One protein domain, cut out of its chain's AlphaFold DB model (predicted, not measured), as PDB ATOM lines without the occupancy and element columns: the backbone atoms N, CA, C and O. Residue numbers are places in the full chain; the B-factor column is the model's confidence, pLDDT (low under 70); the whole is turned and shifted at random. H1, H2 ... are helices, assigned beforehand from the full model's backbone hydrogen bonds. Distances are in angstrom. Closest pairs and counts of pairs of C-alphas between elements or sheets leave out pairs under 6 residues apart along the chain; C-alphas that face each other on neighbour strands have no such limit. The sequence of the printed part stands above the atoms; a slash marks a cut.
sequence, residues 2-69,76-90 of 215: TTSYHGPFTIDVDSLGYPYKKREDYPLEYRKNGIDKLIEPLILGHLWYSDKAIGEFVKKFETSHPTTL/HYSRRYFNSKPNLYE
ATOM      1  N   THR A   2      39.151  32.199  96.248       89.62
ATOM      2  CA  THR A   2      40.430  31.984  96.946       89.62
ATOM      3  C   THR A   2      41.554  31.808  95.928       89.62
ATOM      4  O   THR A   2      41.309  31.323  94.828       89.62
ATOM      5  N   THR A   3      42.783  32.183  96.281       92.31
ATOM      6  CA  THR A   3      43.940  32.106  95.366       92.31
ATOM      7  C   THR A   3      45.192  31.507  96.003       92.31
ATOM      8  O   THR A   3      46.149  31.216  95.295       92.31
ATOM      9  N   SER A   4      45.204  31.285  97.321       92.81
ATOM     10  CA  SER A   4      46.384  30.796  98.044       92.81
ATOM     11  C   SER A   4      46.823  29.404  97.584       92.81
ATOM     12  O   SER A   4      48.017  29.151  97.476       92.81
ATOM     13  N   TYR A   5      45.893  28.517  97.223       92.94
ATOM     14  CA  TYR A   5      46.218  27.212  96.635       92.94
ATOM     15  C   TYR A   5      46.486  27.279  95.120       92.94
ATOM     16  O   TYR A   5      46.052  26.432  94.340       92.94
ATOM     17  N   HIS A   6      47.225  28.299  94.693       91.25
ATOM     18  CA  HIS A   6      47.712  28.456  93.332       91.25
ATOM     19  C   HIS A   6      49.187  28.870  93.355       91.25
ATOM     20  O   HIS A   6      49.661  29.528  94.283       91.25
ATOM     21  N   GLY A   7      49.928  28.487  92.313       89.00
ATOM     22  CA  GLY A   7      51.304  28.945  92.146       89.00
ATOM     23  C   GLY A   7      51.358  30.482  92.074       89.00
ATOM     24  O   GLY A   7      50.470  31.076  91.457       89.00
ATOM     25  N   PRO A   8      52.368  31.130  92.681       93.56
ATOM     26  CA  PRO A   8      53.618  30.539  93.158       93.56
ATOM     27  C   PRO A   8      53.650  30.150  94.651       93.56
ATOM     28  O   PRO A   8      54.741  29.998  95.182       93.56
ATOM     29  N   PHE A   9      52.501  29.936  95.315       93.44
ATOM     30  CA  PHE A   9      52.440  29.448  96.706       93.44
ATOM     31  C   PHE A   9      53.156  30.377  97.708       93.44
ATOM     32  O   PHE A   9      54.127  30.002  98.360       93.44
ATOM     33  N   THR A  10      52.681  31.622  97.798       94.81
ATOM     34  CA  THR A  10      53.364  32.719  98.508       94.81
ATOM     35  C   THR A  10      53.000  32.868  99.984       94.81
ATOM     36  O   THR A  10      53.450  33.819 100.618       94.81
ATOM     37  N   ILE A  11      52.137  32.011 100.532       96.88
ATOM     38  CA  ILE A  11      51.760  32.087 101.944       96.88
ATOM     39  C   ILE A  11      52.852  31.420 102.775       96.88
ATOM     40  O   ILE A  11      53.247  30.286 102.505       96.88
ATOM     41  N   ASP A  12      53.301  32.110 103.822       96.38
ATOM     42  CA  ASP A  12      54.161  31.527 104.845       96.38
ATOM     43  C   ASP A  12      53.337  30.590 105.740       96.38
ATOM     44  O   ASP A  12      52.848  30.946 106.810       96.38
ATOM     45  N   VAL A  13      53.109  29.377 105.244       97.19
ATOM     46  CA  VAL A  13      52.327  28.350 105.942       97.19
ATOM     47  C   VAL A  13      53.028  27.852 107.210       97.19
ATOM     48  O   VAL A  13      52.357  27.378 108.129       97.19
ATOM     49  N   ASP A  14      54.351  28.011 107.297       95.94
ATOM     50  CA  ASP A  14      55.149  27.604 108.450       95.94
ATOM     51  C   ASP A  14      54.864  28.492 109.663       95.94
ATOM     52  O   ASP A  14      54.612  27.962 110.751       95.94
ATOM     53  N   SER A  15      54.834  29.821 109.492       96.94
ATOM     54  CA  SER A  15      54.459  30.739 110.585       96.94
ATOM     55  C   SER A  15      52.995  30.607 111.005       96.94
ATOM     56  O   SER A  15      52.637  30.958 112.129       96.94
ATOM     57  N   LEU A  16      52.155  30.031 110.141       96.50
ATOM     58  CA  LEU A  16      50.752  29.742 110.430       96.50
ATOM     59  C   LEU A  16      50.530  28.394 111.131       96.50
ATOM     60  O   LEU A  16      49.397  28.105 111.524       96.50
ATOM     61  N   GLY A  17      51.585  27.595 111.325       96.56
ATOM     62  CA  GLY A  17      51.536  26.342 112.083       96.56
ATOM     63  C   GLY A  17      51.339  25.080 111.242       96.56
ATOM     64  O   GLY A  17      50.866  24.072 111.769       96.56
ATOM     65  N   TYR A  18      51.683  25.106 109.952       97.62
ATOM     66  CA  TYR A  18      51.651  23.908 109.114       97.62
ATOM     67  C   TYR A  18      52.615  22.823 109.651       97.62
ATOM     68  O   TYR A  18      53.805  23.098 109.840       97.62
ATOM     69  N   PRO A  19      52.135  21.589 109.912       95.69
ATOM     70  CA  PRO A  19      52.933  20.589 110.624       95.69
ATOM     71  C   PRO A  19      53.890  19.786 109.734       95.69
ATOM     72  O   PRO A  19      54.830  19.192 110.253       95.69
ATOM     73  N   TYR A  20      53.668  19.733 108.416       96.50
ATOM     74  CA  TYR A  20      54.380  18.810 107.527       96.50
ATOM     75  C   TYR A  20      55.425  19.518 106.666       96.50
ATOM     76  O   TYR A  20      55.242  19.685 105.460       96.50
ATOM     77  N   LYS A  21      56.523  19.952 107.285       94.94
ATOM     78  CA  LYS A  21      57.545  20.799 106.644       94.94
ATOM     79  C   LYS A  21      58.413  20.027 105.656       94.94
ATOM     80  O   LYS A  21      58.907  20.583 104.675       94.94
ATOM     81  N   LYS A  22      58.595  18.734 105.902       96.00
ATOM     82  CA  LYS A  22      59.346  17.805 105.058       96.00
ATOM     83  C   LYS A  22      58.514  16.557 104.783       96.00
ATOM     84  O   LYS A  22      57.510  16.292 105.442       96.00
ATOM     85  N   ARG A  23      58.932  15.763 103.795       94.81
ATOM     86  CA  ARG A  23      58.229  14.524 103.412       94.81
ATOM     87  C   ARG A  23      58.178  13.521 104.563       94.81
ATOM     88  O   ARG A  23      57.213  12.776 104.686       94.81
ATOM     89  N   GLU A  24      59.193  13.523 105.418       95.69
ATOM     90  CA  GLU A  24      59.314  12.645 106.580       95.69
ATOM     91  C   GLU A  24      58.275  12.950 107.663       95.69
ATOM     92  O   GLU A  24      57.910  12.041 108.413       95.69
ATOM     93  N   ASP A  25      57.769  14.187 107.696       96.25
ATOM     94  CA  ASP A  25      56.750  14.636 108.645       96.25
ATOM     95  C   ASP A  25      55.353  14.112 108.271       96.25
ATOM     96  O   ASP A  25      54.440  14.135 109.096       96.25
ATOM     97  N   TYR A  26      55.163  13.628 107.036       95.25
ATOM     98  CA  TYR A  26      53.866  13.130 106.581       95.25
ATOM     99  C   TYR A  26      53.434  11.909 107.410       95.25
ATOM    100  O   TYR A  26      54.279  11.073 107.779       95.25
ATOM    101  N   PRO A  27      52.113  11.730 107.630       94.06
ATOM    102  CA  PRO A  27      51.578  10.539 108.275       94.06
ATOM    103  C   PRO A  27      52.165   9.259 107.672       94.06
ATOM    104  O   PRO A  27      52.357   9.157 106.457       94.06
ATOM    105  N   LEU A  28      52.449   8.257 108.511       93.94
ATOM    106  CA  LEU A  28      53.086   7.013 108.063       93.94
ATOM    107  C   LEU A  28      52.316   6.350 106.912       93.94
ATOM    108  O   LEU A  28      52.926   5.828 105.983       93.94
ATOM    109  N   GLU A  29      50.986   6.399 106.955       91.38
ATOM    110  CA  GLU A  29      50.117   5.894 105.891       91.38
ATOM    111  C   GLU A  29      50.363   6.604 104.551       91.38
ATOM    112  O   GLU A  29      50.453   5.953 103.512       91.38
ATOM    113  N   TYR A  30      50.565   7.923 104.569       91.12
ATOM    114  CA  TYR A  30      50.826   8.701 103.358       91.12
ATOM    115  C   TYR A  30      52.162   8.314 102.734       91.12
ATOM    116  O   TYR A  30      52.241   8.124 101.521       91.12
ATOM    117  N   ARG A  31      53.191   8.114 103.565       92.12
ATOM    118  CA  ARG A  31      54.505   7.642 103.104       92.12
ATOM    119  C   ARG A  31      54.456   6.211 102.568       92.12
ATOM    120  O   ARG A  31      55.022   5.927 101.516       92.12
ATOM    121  N   LYS A  32      53.732   5.306 103.239       91.19
ATOM    122  CA  LYS A  32      53.537   3.920 102.770       91.19
ATOM    123  C   LYS A  32      52.821   3.859 101.419       91.19
ATOM    124  O   LYS A  32      53.180   3.034 100.584       91.19
ATOM    125  N   ASN A  33      51.873   4.765 101.186       88.19
ATOM    126  CA  ASN A  33      51.129   4.869  99.929       88.19
ATOM    127  C   ASN A  33      51.827   5.751  98.872       88.19
ATOM    128  O   ASN A  33      51.276   5.976  97.794       88.19
ATOM    129  N   GLY A  34      53.041   6.242  99.155       89.31
ATOM    130  CA  GLY A  34      53.853   7.039  98.233       89.31
ATOM    131  C   GLY A  34      53.331   8.452  97.966       89.31
ATOM    132  O   GLY A  34      53.777   9.087  97.013       89.31
ATOM    133  N   ILE A  35      52.392   8.955  98.772       89.31
ATOM    134  CA  ILE A  35      51.794  10.295  98.632       89.31
ATOM    135  C   ILE A  35      52.846  11.389  98.835       89.31
ATOM    136  O   ILE A  35      52.825  12.409  98.147       89.31
ATOM    137  N   ASP A  36      53.806  11.155  99.726       90.25
ATOM    138  CA  ASP A  36      54.968  12.013  99.975       90.25
ATOM    139  C   ASP A  36      55.807  12.281  98.712       90.25
ATOM    140  O   ASP A  36      56.459  13.320  98.596       90.25
ATOM    141  N   LYS A  37      55.753  11.371  97.734       91.06
ATOM    142  CA  LYS A  37      56.415  11.509  96.430       91.06
ATOM    143  C   LYS A  37      55.546  12.215  95.387       91.06
ATOM    144  O   LYS A  37      56.077  12.662  94.374       91.06
ATOM    145  N   LEU A  38      54.233  12.300  95.612       91.12
ATOM    146  CA  LEU A  38      53.257  12.880  94.682       91.12
ATOM    147  C   LEU A  38      52.944  14.346  94.989       91.12
ATOM    148  O   LEU A  38      52.632  15.111  94.074       91.12
ATOM    149  N   ILE A  39      52.991  14.736  96.266       92.81
ATOM    150  CA  ILE A  39      52.610  16.074  96.722       92.81
ATOM    151  C   ILE A  39      53.727  16.651  97.585       92.81
ATOM    152  O   ILE A  39      54.019  16.149  98.669       92.81
ATOM    153  N   GLU A  40      54.328  17.740  97.114       94.25
ATOM    154  CA  GLU A  40      55.370  18.455  97.849       94.25
ATOM    155  C   GLU A  40      54.826  19.123  99.126       94.25
ATOM    156  O   GLU A  40      53.713  19.663  99.087       94.25
ATOM    157  N   PRO A  41      55.619  19.165 100.219       95.19
ATOM    158  CA  PRO A  41      55.251  19.810 101.481       95.19
ATOM    159  C   PRO A  41      54.657  21.212 101.327       95.19
ATOM    160  O   PRO A  41      53.589  21.480 101.869       95.19
ATOM    161  N   LEU A  42      55.289  22.074 100.521       95.19
ATOM    162  CA  LEU A  42      54.829  23.444 100.264       95.19
ATOM    163  C   LEU A  42      53.406  23.483  99.688       95.19
ATOM    164  O   LEU A  42      52.581  24.311 100.075       95.19
ATOM    165  N   ILE A  43      53.115  22.578  98.756       94.69
ATOM    166  CA  ILE A  43      51.838  22.532  98.046       94.69
ATOM    167  C   ILE A  43      50.745  21.993  98.965       94.69
ATOM    168  O   ILE A  43      49.659  22.570  99.029       94.69
ATOM    169  N   LEU A  44      51.038  20.921  99.710       95.00
ATOM    170  CA  LEU A  44      50.114  20.402 100.717       95.00
ATOM    171  C   LEU A  44      49.842  21.447 101.810       95.00
ATOM    172  O   LEU A  44      48.696  21.587 102.235       95.00
ATOM    173  N   GLY A  45      50.844  22.249 102.181       96.75
ATOM    174  CA  GLY A  45      50.688  23.373 103.102       96.75
ATOM    175  C   GLY A  45      49.707  24.425 102.599       96.75
ATOM    176  O   GLY A  45      48.876  24.907 103.361       96.75
ATOM    177  N   HIS A  46      49.715  24.738 101.304       96.81
ATOM    178  CA  HIS A  46      48.757  25.688 100.735       96.81
ATOM    179  C   HIS A  46      47.339  25.120 100.614       96.81
ATOM    180  O   HIS A  46      46.373  25.870 100.766       96.81
ATOM    181  N   LEU A  47      47.196  23.808 100.395       94.69
ATOM    182  CA  LEU A  47      45.895  23.139 100.481       94.69
ATOM    183  C   LEU A  47      45.356  23.180 101.919       94.69
ATOM    184  O   LEU A  47      44.212  23.576 102.130       94.69
ATOM    185  N   TRP A  48      46.202  22.843 102.899       96.50
ATOM    186  CA  TRP A  48      45.891  22.935 104.328       96.50
ATOM    187  C   TRP A  48      45.490  24.357 104.732       96.50
ATOM    188  O   TRP A  48      44.471  24.550 105.391       96.50
ATOM    189  N   TYR A  49      46.242  25.367 104.290       97.69
ATOM    190  CA  TYR A  49      45.926  26.761 104.584       97.69
ATOM    191  C   TYR A  49      44.601  27.191 103.948       97.69
ATOM    192  O   TYR A  49      43.827  27.900 104.584       97.69
ATOM    193  N   SER A  50      44.314  26.756 102.715       95.50
ATOM    194  CA  SER A  50      43.037  27.056 102.060       95.50
ATOM    195  C   SER A  50      41.849  26.489 102.841       95.50
ATOM    196  O   SER A  50      40.853  27.191 103.008       95.50
ATOM    197  N   ASP A  51      41.955  25.254 103.337       95.69
ATOM    198  CA  ASP A  51      40.931  24.628 104.181       95.69
ATOM    199  C   ASP A  51      40.774  25.370 105.522       95.69
ATOM    200  O   ASP A  51      39.677  25.820 105.869       95.69
ATOM    201  N   LYS A  52      41.895  25.627 106.211       96.88
ATOM    202  CA  LYS A  52      41.937  26.395 107.464       96.88
ATOM    203  C   LYS A  52      41.290  27.774 107.317       96.88
ATOM    204  O   LYS A  52      40.454  28.147 108.137       96.88
ATOM    205  N   ALA A  53      41.651  28.524 106.275       97.00
ATOM    206  CA  ALA A  53      41.151  29.875 106.042       97.00
ATOM    207  C   ALA A  53      39.634  29.898 105.793       97.00
ATOM    208  O   ALA A  53      38.947  30.791 106.292       97.00
ATOM    209  N   ILE A  54      39.097  28.906 105.071       96.69
ATOM    210  CA  ILE A  54      37.647  28.751 104.886       96.69
ATOM    211  C   ILE A  54      36.968  28.481 106.235       96.69
ATOM    212  O   ILE A  54      35.989  29.152 106.567       96.69
ATOM    213  N   GLY A  55      37.502  27.555 107.038       96.94
ATOM    214  CA  GLY A  55      36.952  27.235 108.358       96.94
ATOM    215  C   GLY A  55      36.958  28.431 109.318       96.94
ATOM    216  O   GLY A  55      35.955  28.711 109.977       96.94
ATOM    217  N   GLU A  56      38.059  29.183 109.362       97.31
ATOM    218  CA  GLU A  56      38.178  30.399 110.176       97.31
ATOM    219  C   GLU A  56      37.217  31.499 109.712       97.31
ATOM    220  O   GLU A  56      36.582  32.151 110.548       97.31
ATOM    221  N   PHE A  57      37.061  31.675 108.395       97.06
ATOM    222  CA  PHE A  57      36.084  32.601 107.825       97.06
ATOM    223  C   PHE A  57      34.661  32.253 108.271       97.06
ATOM    224  O   PHE A  57      33.968  33.125 108.796       97.06
ATOM    225  N   VAL A  58      34.247  30.989 108.124       97.31
ATOM    226  CA  VAL A  58      32.907  30.529 108.526       97.31
ATOM    227  C   VAL A  58      32.678  30.764 110.011       97.31
ATOM    228  O   VAL A  58      31.712  31.429 110.375       97.31
ATOM    229  N   LYS A  59      33.598  30.297 110.865       96.81
ATOM    230  CA  LYS A  59      33.491  30.433 112.325       96.81
ATOM    231  C   LYS A  59      33.328  31.893 112.754       96.81
ATOM    232  O   LYS A  59      32.509  32.210 113.620       96.81
ATOM    233  N   LYS A  60      34.102  32.796 112.144       97.25
ATOM    234  CA  LYS A  60      34.027  34.232 112.431       97.25
ATOM    235  C   LYS A  60      32.718  34.844 111.931       97.25
ATOM    236  O   LYS A  60      32.096  35.609 112.662       97.25
ATOM    237  N   PHE A  61      32.309  34.528 110.703       97.19
ATOM    238  CA  PHE A  61      31.140  35.144 110.072       97.19
ATOM    239  C   PHE A  61      29.822  34.673 110.701       97.19
ATOM    240  O   PHE A  61      28.924  35.479 110.938       97.19
ATOM    241  N   GLU A  62      29.729  33.389 111.043       96.44
ATOM    242  CA  GLU A  62      28.544  32.785 111.663       96.44
ATOM    243  C   GLU A  62      28.229  33.388 113.041       96.44
ATOM    244  O   GLU A  62      27.065  33.460 113.427       96.44
ATOM    245  N   THR A  63      29.241  33.907 113.750       96.06
ATOM    246  CA  THR A  63      29.048  34.577 115.049       96.06
ATOM    247  C   THR A  63      28.139  35.808 114.932       96.06
ATOM    248  O   THR A  63      27.323  36.052 115.818       96.06
ATOM    249  N   SER A  64      28.256  36.583 113.847       96.94
ATOM    250  CA  SER A  64      27.420  37.768 113.607       96.94
ATOM    251  C   SER A  64      26.233  37.508 112.676       96.94
ATOM    252  O   SER A  64      25.262  38.259 112.720       96.94
ATOM    253  N   HIS A  65      26.276  36.445 111.868       96.88
ATOM    254  CA  HIS A  65      25.227  36.094 110.908       96.88
ATOM    255  C   HIS A  65      24.848  34.603 111.017       96.88
ATOM    256  O   HIS A  65      25.147  33.805 110.126       96.88
ATOM    257  N   PRO A  66      24.146  34.200 112.093       95.31
ATOM    258  CA  PRO A  66      23.880  32.789 112.401       95.31
ATOM    259  C   PRO A  66      22.892  32.105 111.439       95.31
ATOM    260  O   PRO A  66      22.632  30.907 111.551       95.31
ATOM    261  N   THR A  67      22.282  32.855 110.521       94.62
ATOM    262  CA  THR A  67      21.339  32.343 109.515       94.62
ATOM    263  C   THR A  67      21.938  32.285 108.112       94.62
ATOM    264  O   THR A  67      21.219  31.966 107.167       94.62
ATOM    265  N   THR A  68      23.225  32.601 107.948       95.56
ATOM    266  CA  THR A  68      23.886  32.563 106.641       95.56
ATOM    267  C   THR A  68      23.970  31.138 106.101       95.56
ATOM    268  O   THR A  68      24.358  30.203 106.801       95.56
ATOM    269  N   LEU A  69      23.622  30.990 104.822       94.75
ATOM    270  CA  LEU A  69      23.924  29.806 104.031       94.75
ATOM    271  C   LEU A  69      25.310  29.968 103.411       94.75
ATOM    272  O   LEU A  69      25.562  30.929 102.683       94.75
ATOM    273  N   HIS A  76      37.953  23.953  89.715       92.25
ATOM    274  CA  HIS A  76      38.262  22.780  88.909       92.25
ATOM    275  C   HIS A  76      38.966  21.686  89.730       92.25
ATOM    276  O   HIS A  76      39.481  21.914  90.823       92.25
ATOM    277  N   TYR A  77      39.018  20.466  89.188       88.06
ATOM    278  CA  TYR A  77      39.776  19.373  89.803       88.06
ATOM    279  C   TYR A  77      41.287  19.655  89.743       88.06
ATOM    280  O   TYR A  77      41.800  20.250  88.788       88.06
ATOM    281  N   SER A  78      42.022  19.228  90.771       80.81
ATOM    282  CA  SER A  78      43.481  19.381  90.827       80.81
ATOM    283  C   SER A  78      44.180  18.408  89.873       80.81
ATOM    284  O   SER A  78      43.611  17.423  89.424       80.81
ATOM    285  N   ARG A  79      45.461  18.652  89.580       81.88
ATOM    286  CA  ARG A  79      46.352  17.662  88.938       81.88
ATOM    287  C   ARG A  79      47.202  16.894  89.956       81.88
ATOM    288  O   ARG A  79      48.109  16.167  89.568       81.88
ATOM    289  N   ARG A  80      46.933  17.102  91.244       86.44
ATOM    290  CA  ARG A  80      47.653  16.537  92.385       86.44
ATOM    291  C   ARG A  80      46.667  15.727  93.205       86.44
ATOM    292  O   ARG A  80      45.629  16.264  93.591       86.44
ATOM    293  N   TYR A  81      46.996  14.465  93.440       87.19
ATOM    294  CA  TYR A  81      46.089  13.486  94.023       87.19
ATOM    295  C   TYR A  81      46.771  12.761  95.174       87.19
ATOM    296  O   TYR A  81      47.981  12.538  95.154       87.19
ATOM    297  N   PHE A  82      45.972  12.343  96.151       87.88
ATOM    298  CA  PHE A  82      46.415  11.549  97.300       87.88
ATOM    299  C   PHE A  82      46.522  10.049  96.971       87.88
ATOM    300  O   PHE A  82      46.423   9.199  97.846       87.88
ATOM    301  N   ASN A  83      46.711   9.716  95.696       85.12
ATOM    302  CA  ASN A  83      46.987   8.372  95.210       85.12
ATOM    303  C   ASN A  83      47.739   8.465  93.864       85.12
ATOM    304  O   ASN A  83      47.647   9.470  93.155       85.12
ATOM    305  N   SER A  84      48.508   7.432  93.512       83.44
ATOM    306  CA  SER A  84      49.373   7.435  92.318       83.44
ATOM    307  C   SER A  84      48.643   7.141  91.004       83.44
ATOM    308  O   SER A  84      49.230   7.288  89.930       83.44
ATOM    309  N   LYS A  85      47.382   6.706  91.070       85.62
ATOM    310  CA  LYS A  85      46.581   6.267  89.923       85.62
ATOM    311  C   LYS A  85      45.140   6.764  90.083       85.62
ATOM    312  O   LYS A  85      44.245   5.940  90.282       85.62
ATOM    313  N   PRO A  86      44.916   8.087  90.005       87.44
ATOM    314  CA  PRO A  86      43.594   8.645  90.216       87.44
ATOM    315  C   PRO A  86      42.650   8.113  89.147       87.44
ATOM    316  O   PRO A  86      42.985   8.089  87.955       87.44
ATOM    317  N   ASN A  87      41.468   7.683  89.563       87.75
ATOM    318  CA  ASN A  87      40.456   7.236  88.623       87.75
ATOM    319  C   ASN A  87      39.817   8.439  87.900       87.75
ATOM    320  O   ASN A  87      40.091   9.617  88.177       87.75
ATOM    321  N   LEU A  88      38.967   8.158  86.910       89.62
ATOM    322  CA  LEU A  88      38.351   9.230  86.135       89.62
ATOM    323  C   LEU A  88      37.440  10.127  86.987       89.62
ATOM    324  O   LEU A  88      37.385  11.322  86.716       89.62
ATOM    325  N   TYR A  89      36.768   9.585  88.005       88.56
ATOM    326  CA  TYR A  89      35.932  10.361  88.924       88.56
ATOM    327  C   TYR A  89      36.780  11.351  89.738       88.56
ATOM    328  O   TYR A  89      36.544  12.557  89.690       88.56
ATOM    329  N   GLU A  90      37.848  10.870  90.379       88.12
ATOM    330  CA  GLU A  90      38.786  11.693  91.156       88.12
ATOM    331  C   GLU A  90      39.400  12.820  90.312       88.12
ATOM    332  O   GLU A  90      39.594  13.931  90.796       88.12
TER     333      GLU A  90
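What this domain is: This is residues 2 to 69 and 76 to 90 of the 215 residues of a protein of hydrothermal vent metagenome (UniProt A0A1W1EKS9). Little regular structure: one long helix, H2, runs along the longest axis amid loops, with the small helix H1 beyond its first residues. The unnamed residues 2 to 27 and 76 to 90 lie on different sides of the first half of H2, and residues 59 to 67 stick out. The printed part has 83 residues with two named helices, H1 then H2, and no named strand; the class is all helix, with only 29 residues in named elements. It is loose, with a radius of gyration of the C-alphas of 15.2 A and spans of 44 by 34 by 26 A.

How they stand to each other: After residues 2 to 27 comes H1, residues 28 to 32, and a short link of 8 residues joins it to H2, residues 41 to 64. H1 and H2 are apart. The O i to N i+4 pair of H1 is within hydrogen-bond range, as are 18 of 20 in H2.

Where its parts are: H1 begins at C-alpha 28 (53.086, 7.013, 108.063). H2 spans 35.3 A, from C-alpha 41 (55.251, 19.810, 101.481) to C-alpha 64 (27.420, 37.768, 113.607).

The domain as a whole: Residues 70 to 75 are not printed; C-alphas 69 and 76 are 22.0 A apart. No printed residue has pLDDT under 70.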